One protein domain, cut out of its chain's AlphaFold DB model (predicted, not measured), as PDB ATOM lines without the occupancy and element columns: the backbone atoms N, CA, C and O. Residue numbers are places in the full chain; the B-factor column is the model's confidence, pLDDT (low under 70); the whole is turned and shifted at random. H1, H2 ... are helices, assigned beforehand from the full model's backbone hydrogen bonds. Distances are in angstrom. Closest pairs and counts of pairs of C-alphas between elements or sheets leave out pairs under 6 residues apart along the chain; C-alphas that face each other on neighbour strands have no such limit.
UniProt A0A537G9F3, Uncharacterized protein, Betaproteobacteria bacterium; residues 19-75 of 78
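What this domain is: This is residues 19 to 75 of the 78 residues of an uncharacterized protein of Betaproteobacteria bacterium (UniProt A0A537G9F3). The model is an open, flat frame with a long arm: H1 and H2 make a corner, and residues 44 to 52 lead back from H2 to H3, which starts near H1 and leads away. Residues 60 to 75, of which 60 to 73 belong to H3, stick out free. The printed part has 57 residues with three named helices, H1, H2 and H3 in chain order, no named strand, and the class all helix. It is only just loose, close to extended, with a radius of gyration of the C-alphas of 15.1 A and spans of 42 by 32 by 13 A.

Where its parts are: H1, residues 19 to 31, begins at C-alpha 19 (18.876, -30.313, -17.440) and is 18.4 A long. H2 is residues 35 to 43. H3, residues 53 to 73, is 30.2 A long and ends at C-alpha 73 (2.321, 8.503, -13.428).

How they stand to each other: H1 and H2 are close but not clearly touching, about perpendicular at 74 degrees; their closest C-alphas, of Leu 31 and Trp 37, are 6.5 A apart. H1 and H3 are close but not clearly touching, about perpendicular at 81 degrees; their closest C-alphas, of Val 25 and Pro 53, are 7.6 A apart. H2 and H3 are apart. In H1, H2 and H3 every O i to N i+4 pair is within hydrogen-bond range.

The domain as a whole: The C-alphas farthest apart, of Glu 19 and Gly 75, are 43.9 A apart. The printed part has no cut, no link is long, and no printed residue is under 70 in pLDDT.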
ATOM      1  N   GLU A  19      18.857 -29.649 -16.141       97.94
ATOM      2  CA  GLU A  19      18.876 -30.313 -17.440       97.94
ATOM      3  C   GLU A  19      17.756 -29.830 -18.374       97.94
ATOM      4  O   GLU A  19      17.961 -29.719 -19.582       97.94
ATOM      5  N   VAL A  20      16.590 -29.469 -17.823       97.88
ATOM      6  CA  VAL A  20      15.475 -28.909 -18.601       97.88
ATOM      7  C   VAL A  20      15.791 -27.473 -19.006       97.88
ATOM      8  O   VAL A  20      15.614 -27.112 -20.170       97.88
ATOM      9  N   VAL A  21      16.307 -26.670 -18.070       96.38
ATOM     10  CA  VAL A  21      16.743 -25.292 -18.345       96.38
ATOM     11  C   VAL A  21      17.823 -25.281 -19.426       96.38
ATOM     12  O   VAL A  21      17.705 -24.549 -20.408       96.38
ATOM     13  N   ASP A  22      18.841 -26.127 -19.286       97.12
ATOM     14  CA  ASP A  22      19.947 -26.238 -20.235       97.12
ATOM     15  C   ASP A  22      19.434 -26.662 -21.619       97.12
ATOM     16  O   ASP A  22      19.856 -26.101 -22.635       97.12
ATOM     17  N   LYS A  23      18.460 -27.583 -21.673       98.06
ATOM     18  CA  LYS A  23      17.852 -27.989 -22.941       98.06
ATOM     19  C   LYS A  23      17.119 -26.840 -23.625       98.06
ATOM     20  O   LYS A  23      17.224 -26.682 -24.841       98.06
ATOM     21  N   TRP A  24      16.382 -26.033 -22.868       97.00
ATOM     22  CA  TRP A  24      15.724 -24.851 -23.417       97.00
ATOM     23  C   TRP A  24      16.753 -23.861 -23.951       97.00
ATOM     24  O   TRP A  24      16.632 -23.441 -25.098       97.00
ATOM     25  N   VAL A  25      17.794 -23.544 -23.176       96.12
ATOM     26  CA  VAL A  25      18.869 -22.636 -23.608       96.12
ATOM     27  C   VAL A  25      19.491 -23.099 -24.928       96.12
ATOM     28  O   VAL A  25      19.653 -22.290 -25.843       96.12
ATOM     29  N   GLU A  26      19.774 -24.396 -25.070       97.50
ATOM     30  CA  GLU A  26      20.287 -24.984 -26.312       97.50
ATOM     31  C   GLU A  26      19.327 -24.770 -27.497       97.50
ATOM     32  O   GLU A  26      19.745 -24.329 -28.571       97.50
ATOM     33  N   VAL A  27      18.037 -25.070 -27.315       97.19
ATOM     34  CA  VAL A  27      17.016 -24.947 -28.371       97.19
ATOM     35  C   VAL A  27      16.801 -23.485 -28.769       97.19
ATOM     36  O   VAL A  27      16.800 -23.168 -29.957       97.19
ATOM     37  N   PHE A  28      16.687 -22.577 -27.799       95.94
ATOM     38  CA  PHE A  28      16.524 -21.146 -28.055       95.94
ATOM     39  C   PHE A  28      17.743 -20.550 -28.769       95.94
ATOM     40  O   PHE A  28      17.578 -19.762 -29.699       95.94
ATOM     41  N   ALA A  29      18.963 -20.972 -28.424       95.25
ATOM     42  CA  ALA A  29      20.169 -20.531 -29.125       95.25
ATOM     43  C   ALA A  29      20.186 -20.944 -30.610       95.25
ATOM     44  O   ALA A  29      20.744 -20.223 -31.441       95.25
ATOM     45  N   ARG A  30      19.567 -22.083 -30.955       96.38
ATOM     46  CA  ARG A  30      19.371 -22.505 -32.352       96.38
ATOM     47  C   ARG A  30      18.290 -21.677 -33.037       96.38
ATOM     48  O   ARG A  30      18.559 -21.123 -34.097       96.38
ATOM     49  N   LEU A  31      17.125 -21.520 -32.403       94.88
ATOM     50  CA  LEU A  31      16.018 -20.705 -32.925       94.88
ATOM     51  C   LEU A  31      16.431 -19.253 -33.190       94.88
ATOM     52  O   LEU A  31      15.969 -18.644 -34.149       94.88
ATOM     53  N   ALA A  32      17.345 -18.699 -32.388       92.94
ATOM     54  CA  ALA A  32      17.813 -17.323 -32.554       92.94
ATOM     55  C   ALA A  32      18.483 -17.098 -33.919       92.94
ATOM     56  O   ALA A  32      18.496 -15.980 -34.427       92.94
ATOM     57  N   LYS A  33      19.017 -18.171 -34.511       94.31
ATOM     58  CA  LYS A  33      19.731 -18.180 -35.790       94.31
ATOM     59  C   LYS A  33      18.902 -18.790 -36.924       94.31
ATOM     60  O   LYS A  33      19.400 -18.879 -38.042       94.31
ATOM     61  N   ASP A  34      17.680 -19.234 -36.641       97.00
ATOM     62  CA  ASP A  34      16.825 -19.903 -37.616       97.00
ATOM     63  C   ASP A  34      16.169 -18.867 -38.553       97.00
ATOM     64  O   ASP A  34      15.430 -17.998 -38.082       97.00
ATOM     65  N   PRO A  35      16.424 -18.918 -39.872       96.44
ATOM     66  CA  PRO A  35      15.898 -17.928 -40.808       96.44
ATOM     67  C   PRO A  35      14.371 -17.985 -40.947       96.44
ATOM     68  O   PRO A  35      13.745 -16.937 -41.104       96.44
ATOM     69  N   GLU A  36      13.753 -19.162 -40.837       96.88
ATOM     70  CA  GLU A  36      12.296 -19.304 -40.893       96.88
ATOM     71  C   GLU A  36      11.645 -18.721 -39.637       96.88
ATOM     72  O   GLU A  36      10.607 -18.063 -39.723       96.88
ATOM     73  N   TRP A  37      12.288 -18.861 -38.472       94.81
ATOM     74  CA  TRP A  37      11.848 -18.191 -37.245       94.81
ATOM     75  C   TRP A  37      11.880 -16.663 -37.381       94.81
ATOM     76  O   TRP A  37      10.919 -15.977 -37.011       94.81
ATOM     77  N   GLN A  38      12.967 -16.122 -37.934       93.94
ATOM     78  CA  GLN A  38      13.129 -14.684 -38.163       93.94
ATOM     79  C   GLN A  38      12.071 -14.153 -39.141       93.94
ATOM     80  O   GLN A  38      11.376 -13.178 -38.844       93.94
ATOM     81  N   LEU A  39      11.892 -14.838 -40.276       95.56
ATOM     82  CA  LEU A  39      10.883 -14.501 -41.281       95.56
ATOM     83  C   LEU A  39       9.461 -14.609 -40.726       95.56
ATOM     84  O   LEU A  39       8.637 -13.729 -40.978       95.56
ATOM     85  N   GLY A  40       9.170 -15.654 -39.950       95.12
ATOM     86  CA  GLY A  40       7.874 -15.853 -39.309       95.12
ATOM     87  C   GLY A  40       7.511 -14.706 -38.367       95.12
ATOM     88  O   GLY A  40       6.412 -14.164 -38.462       95.12
ATOM     89  N   ASN A  41       8.452 -14.276 -37.519       94.25
ATOM     90  CA  ASN A  41       8.244 -13.124 -36.636       94.25
ATOM     91  C   ASN A  41       8.021 -11.836 -37.438       94.25
ATOM     92  O   ASN A  41       7.058 -11.116 -37.174       94.25
ATOM     93  N   ALA A  42       8.850 -11.578 -38.454       94.12
ATOM     94  CA  ALA A  42       8.736 -10.379 -39.282       94.12
ATOM     95  C   ALA A  42       7.391 -10.301 -40.029       94.12
ATOM     96  O   ALA A  42       6.776  -9.237 -40.080       94.12
ATOM     97  N   ARG A  43       6.886 -11.429 -40.555       96.44
ATOM     98  CA  ARG A  43       5.571 -11.508 -41.227       96.44
ATOM     99  C   ARG A  43       4.405 -11.130 -40.314       96.44
ATOM    100  O   ARG A  43       3.398 -10.627 -40.800       96.44
ATOM    101  N   LEU A  44       4.546 -11.356 -39.011       93.12
ATOM    102  CA  LEU A  44       3.550 -10.999 -38.000       93.12
ATOM    103  C   LEU A  44       3.788  -9.601 -37.397       93.12
ATOM    104  O   LEU A  44       3.142  -9.239 -36.419       93.12
ATOM    105  N   GLY A  45       4.719  -8.816 -37.956       91.38
ATOM    106  CA  GLY A  45       5.093  -7.495 -37.440       91.38
ATOM    107  C   GLY A  45       5.919  -7.540 -36.149       91.38
ATOM    108  O   GLY A  45       6.108  -6.513 -35.501       91.38
ATOM    109  N   GLY A  46       6.400  -8.722 -35.762       90.81
ATOM    110  CA  GLY A  46       7.236  -8.937 -34.590       90.81
ATOM    111  C   GLY A  46       8.728  -8.788 -34.885       90.81
ATOM    112  O   GLY A  46       9.181  -8.813 -36.028       90.81
ATOM    113  N   ILE A  47       9.510  -8.678 -33.812       89.81
ATOM    114  CA  ILE A  47      10.974  -8.710 -33.845       89.81
ATOM    115  C   ILE A  47      11.396  -9.930 -33.033       89.81
ATOM    116  O   ILE A  47      11.113  -9.994 -31.835       89.81
ATOM    117  N   ALA A  48      12.066 -10.899 -33.660       90.81
ATOM    118  CA  ALA A  48      12.567 -12.053 -32.927       90.81
ATOM    119  C   ALA A  48      13.648 -11.593 -31.937       90.81
ATOM    120  O   ALA A  48      14.703 -11.094 -32.323       90.81
ATOM    121  N   ALA A  49      13.370 -11.756 -30.647       90.31
ATOM    122  CA  ALA A  49      14.214 -11.257 -29.568       90.31
ATOM    123  C   ALA A  49      14.503 -12.369 -28.554       90.31
ATOM    124  O   ALA A  49      14.116 -12.291 -27.385       90.31
ATOM    125  N   ILE A  50      15.162 -13.431 -29.022       93.94
ATOM    126  CA  ILE A  50      15.605 -14.524 -28.154       93.94
ATOM    127  C   ILE A  50      16.809 -14.050 -27.340       93.94
ATOM    128  O   ILE A  50      17.771 -13.523 -27.893       93.94
ATOM    129  N   ARG A  51      16.734 -14.228 -26.021       93.75
ATOM    130  CA  ARG A  51      17.712 -13.760 -25.034       93.75
ATOM    131  C   ARG A  51      18.248 -14.934 -24.227       93.75
ATOM    132  O   ARG A  51      17.585 -15.962 -24.109       93.75
ATOM    133  N   SER A  52      19.417 -14.763 -23.618       94.12
ATOM    134  CA  SER A  52      19.872 -15.675 -22.566       94.12
ATOM    135  C   SER A  52      18.952 -15.608 -21.332       94.12
ATOM    136  O   SER A  52      18.189 -14.645 -21.172       94.12
ATOM    137  N   PRO A  53      19.021 -16.585 -20.408       94.69
ATOM    138  CA  PRO A  53      18.261 -16.524 -19.160       94.69
ATOM    139  C   PRO A  53      18.537 -15.255 -18.340       94.69
ATOM    140  O   PRO A  53      17.603 -14.624 -17.851       94.69
ATOM    141  N   ALA A  54      19.803 -14.837 -18.235       94.12
ATOM    142  CA  ALA A  54      20.188 -13.646 -17.478       94.12
ATOM    143  C   ALA A  54      19.617 -12.362 -18.100       94.12
ATOM    144  O   ALA A  54      18.996 -11.555 -17.408       94.12
ATOM    145  N   GLU A  55      19.749 -12.210 -19.419       94.94
ATOM    146  CA  GLU A  55      19.171 -11.079 -20.156       94.94
ATOM    147  C   GLU A  55      17.638 -11.083 -20.100       94.94
ATOM    148  O   GLU A  55      17.021 -10.022 -20.079       94.94
ATOM    149  N   THR A  56      17.009 -12.261 -20.046       94.69
ATOM    150  CA  THR A  56      15.555 -12.388 -19.871       94.69
ATOM    151  C   THR A  56      15.125 -11.865 -18.502       94.69
ATOM    152  O   THR A  56      14.202 -11.057 -18.427       94.69
ATOM    153  N   VAL A  57      15.820 -12.250 -17.425       94.38
ATOM    154  CA  VAL A  57      15.543 -11.740 -16.069       94.38
ATOM    155  C   VAL A  57      15.713 -10.223 -16.008       94.38
ATOM    156  O   VAL A  57      14.863  -9.530 -15.446       94.38
ATOM    157  N   GLN A  58      16.787  -9.700 -16.604       96.19
ATOM    158  CA  GLN A  58      17.019  -8.261 -16.671       96.19
ATOM    159  C   GLN A  58      15.896  -7.554 -17.438       96.19
ATOM    160  O   GLN A  58      15.306  -6.606 -16.920       96.19
ATOM    161  N   PHE A  59      15.546  -8.046 -18.628       94.62
ATOM    162  CA  PHE A  59      14.499  -7.460 -19.457       94.62
ATOM    163  C   PHE A  59      13.146  -7.440 -18.738       94.62
ATOM    164  O   PHE A  59      12.504  -6.396 -18.684       94.62
ATOM    165  N   VAL A  60      12.727  -8.552 -18.123       95.00
ATOM    166  CA  VAL A  60      11.453  -8.620 -17.386       95.00
ATOM    167  C   VAL A  60      11.421  -7.609 -16.238       95.00
ATOM    168  O   VAL A  60      10.408  -6.936 -16.049       95.00
ATOM    169  N   ARG A  61      12.532  -7.442 -15.508       96.00
ATOM    170  CA  ARG A  61      12.641  -6.431 -14.447       96.00
ATOM    171  C   ARG A  61      12.504  -5.015 -15.002       96.00
ATOM    172  O   ARG A  61      11.727  -4.232 -14.472       96.00
ATOM    173  N   GLU A  62      13.224  -4.695 -16.072       95.88
ATOM    174  CA  GLU A  62      13.160  -3.376 -16.712       95.88
ATOM    175  C   GLU A  62      11.755  -3.061 -17.245       95.88
ATOM    176  O   GLU A  62      11.279  -1.935 -17.103       95.88
ATOM    177  N   GLN A  63      11.071  -4.054 -17.825       95.81
ATOM    178  CA  GLN A  63       9.687  -3.916 -18.280       95.81
ATOM    179  C   GLN A  63       8.728  -3.691 -17.106       95.81
ATOM    180  O   GLN A  63       7.882  -2.802 -17.183       95.81
ATOM    181  N   TYR A  64       8.876  -4.440 -16.010       95.00
ATOM    182  CA  TYR A  64       8.068  -4.238 -14.808       95.00
ATOM    183  C   TYR A  64       8.220  -2.818 -14.254       95.00
ATOM    184  O   TYR A  64       7.214  -2.141 -14.053       95.00
ATOM    185  N   GLU A  65       9.451  -2.335 -14.067       95.94
ATOM    186  CA  GLU A  65       9.681  -0.985 -13.537       95.94
ATOM    187  C   GLU A  65       9.147   0.102 -14.481       95.94
ATOM    188  O   GLU A  65       8.531   1.069 -14.028       95.94
ATOM    189  N   LEU A  66       9.315  -0.071 -15.798       94.94
ATOM    190  CA  LEU A  66       8.779   0.850 -16.799       94.94
ATOM    191  C   LEU A  66       7.251   0.955 -16.713       94.94
ATOM    192  O   LEU A  66       6.722   2.063 -16.620       94.94
ATOM    193  N   TYR A  67       6.547  -0.179 -16.757       94.44
ATOM    194  CA  TYR A  67       5.085  -0.190 -16.751       94.44
ATOM    195  C   TYR A  67       4.510   0.201 -15.393       94.44
ATOM    196  O   TYR A  67       3.509   0.911 -15.356       94.44
ATOM    197  N   LYS A  68       5.155  -0.186 -14.285       94.81
ATOM    198  CA  LYS A  68       4.777   0.270 -12.945       94.81
ATOM    199  C   LYS A  68       4.859   1.790 -12.850       94.81
ATOM    200  O   LYS A  68       3.879   2.420 -12.469       94.81
ATOM    201  N   LYS A  69       5.995   2.380 -13.246       94.69
ATOM    202  CA  LYS A  69       6.167   3.836 -13.242       94.69
ATOM    203  C   LYS A  69       5.114   4.516 -14.117       94.69
ATOM    204  O   LYS A  69       4.483   5.462 -13.669       94.69
ATOM    205  N   LEU A  70       4.901   4.014 -15.335       94.31
ATOM    206  CA  LEU A  70       3.903   4.565 -16.251       94.31
ATOM    207  C   LEU A  70       2.487   4.509 -15.658       94.31
ATOM    208  O   LEU A  70       1.755   5.489 -15.732       94.31
ATOM    209  N   ALA A  71       2.103   3.382 -15.058       95.31
ATOM    210  CA  ALA A  71       0.791   3.224 -14.445       95.31
ATOM    211  C   ALA A  71       0.601   4.163 -13.242       95.31
ATOM    212  O   ALA A  71      -0.477   4.736 -13.099       95.31
ATOM    213  N   SER A  72       1.635   4.359 -12.417       96.25
ATOM    214  CA  SER A  72       1.613   5.336 -11.321       96.25
ATOM    215  C   SER A  72       1.531   6.779 -11.830       96.25
ATOM    216  O   SER A  72       0.698   7.538 -11.345       96.25
ATOM    217  N   ASP A  73       2.330   7.153 -12.837       95.62
ATOM    218  CA  ASP A  73       2.321   8.503 -13.428       95.62
ATOM    219  C   ASP A  73       0.945   8.856 -14.028       95.62
ATOM    220  O   ASP A  73       0.526  10.013 -14.003       95.62
ATOM    221  N   LEU A  74       0.232   7.857 -14.559       96.38
ATOM    222  CA  LEU A  74      -1.112   8.001 -15.126       96.38
ATOM    223  C   LEU A  74      -2.240   7.825 -14.094       96.38
ATOM    224  O   LEU A  74      -3.410   7.926 -14.459       96.38
ATOM    225  N   GLY A  75      -1.920   7.537 -12.829       96.19
ATOM    226  CA  GLY A  75      -2.908   7.332 -11.766       96.19
ATOM    227  C   GLY A  75      -3.769   6.070 -11.917       96.19
ATOM    228  O   GLY A  75      -4.868   6.019 -11.374       96.19
TER     229      GLY A  75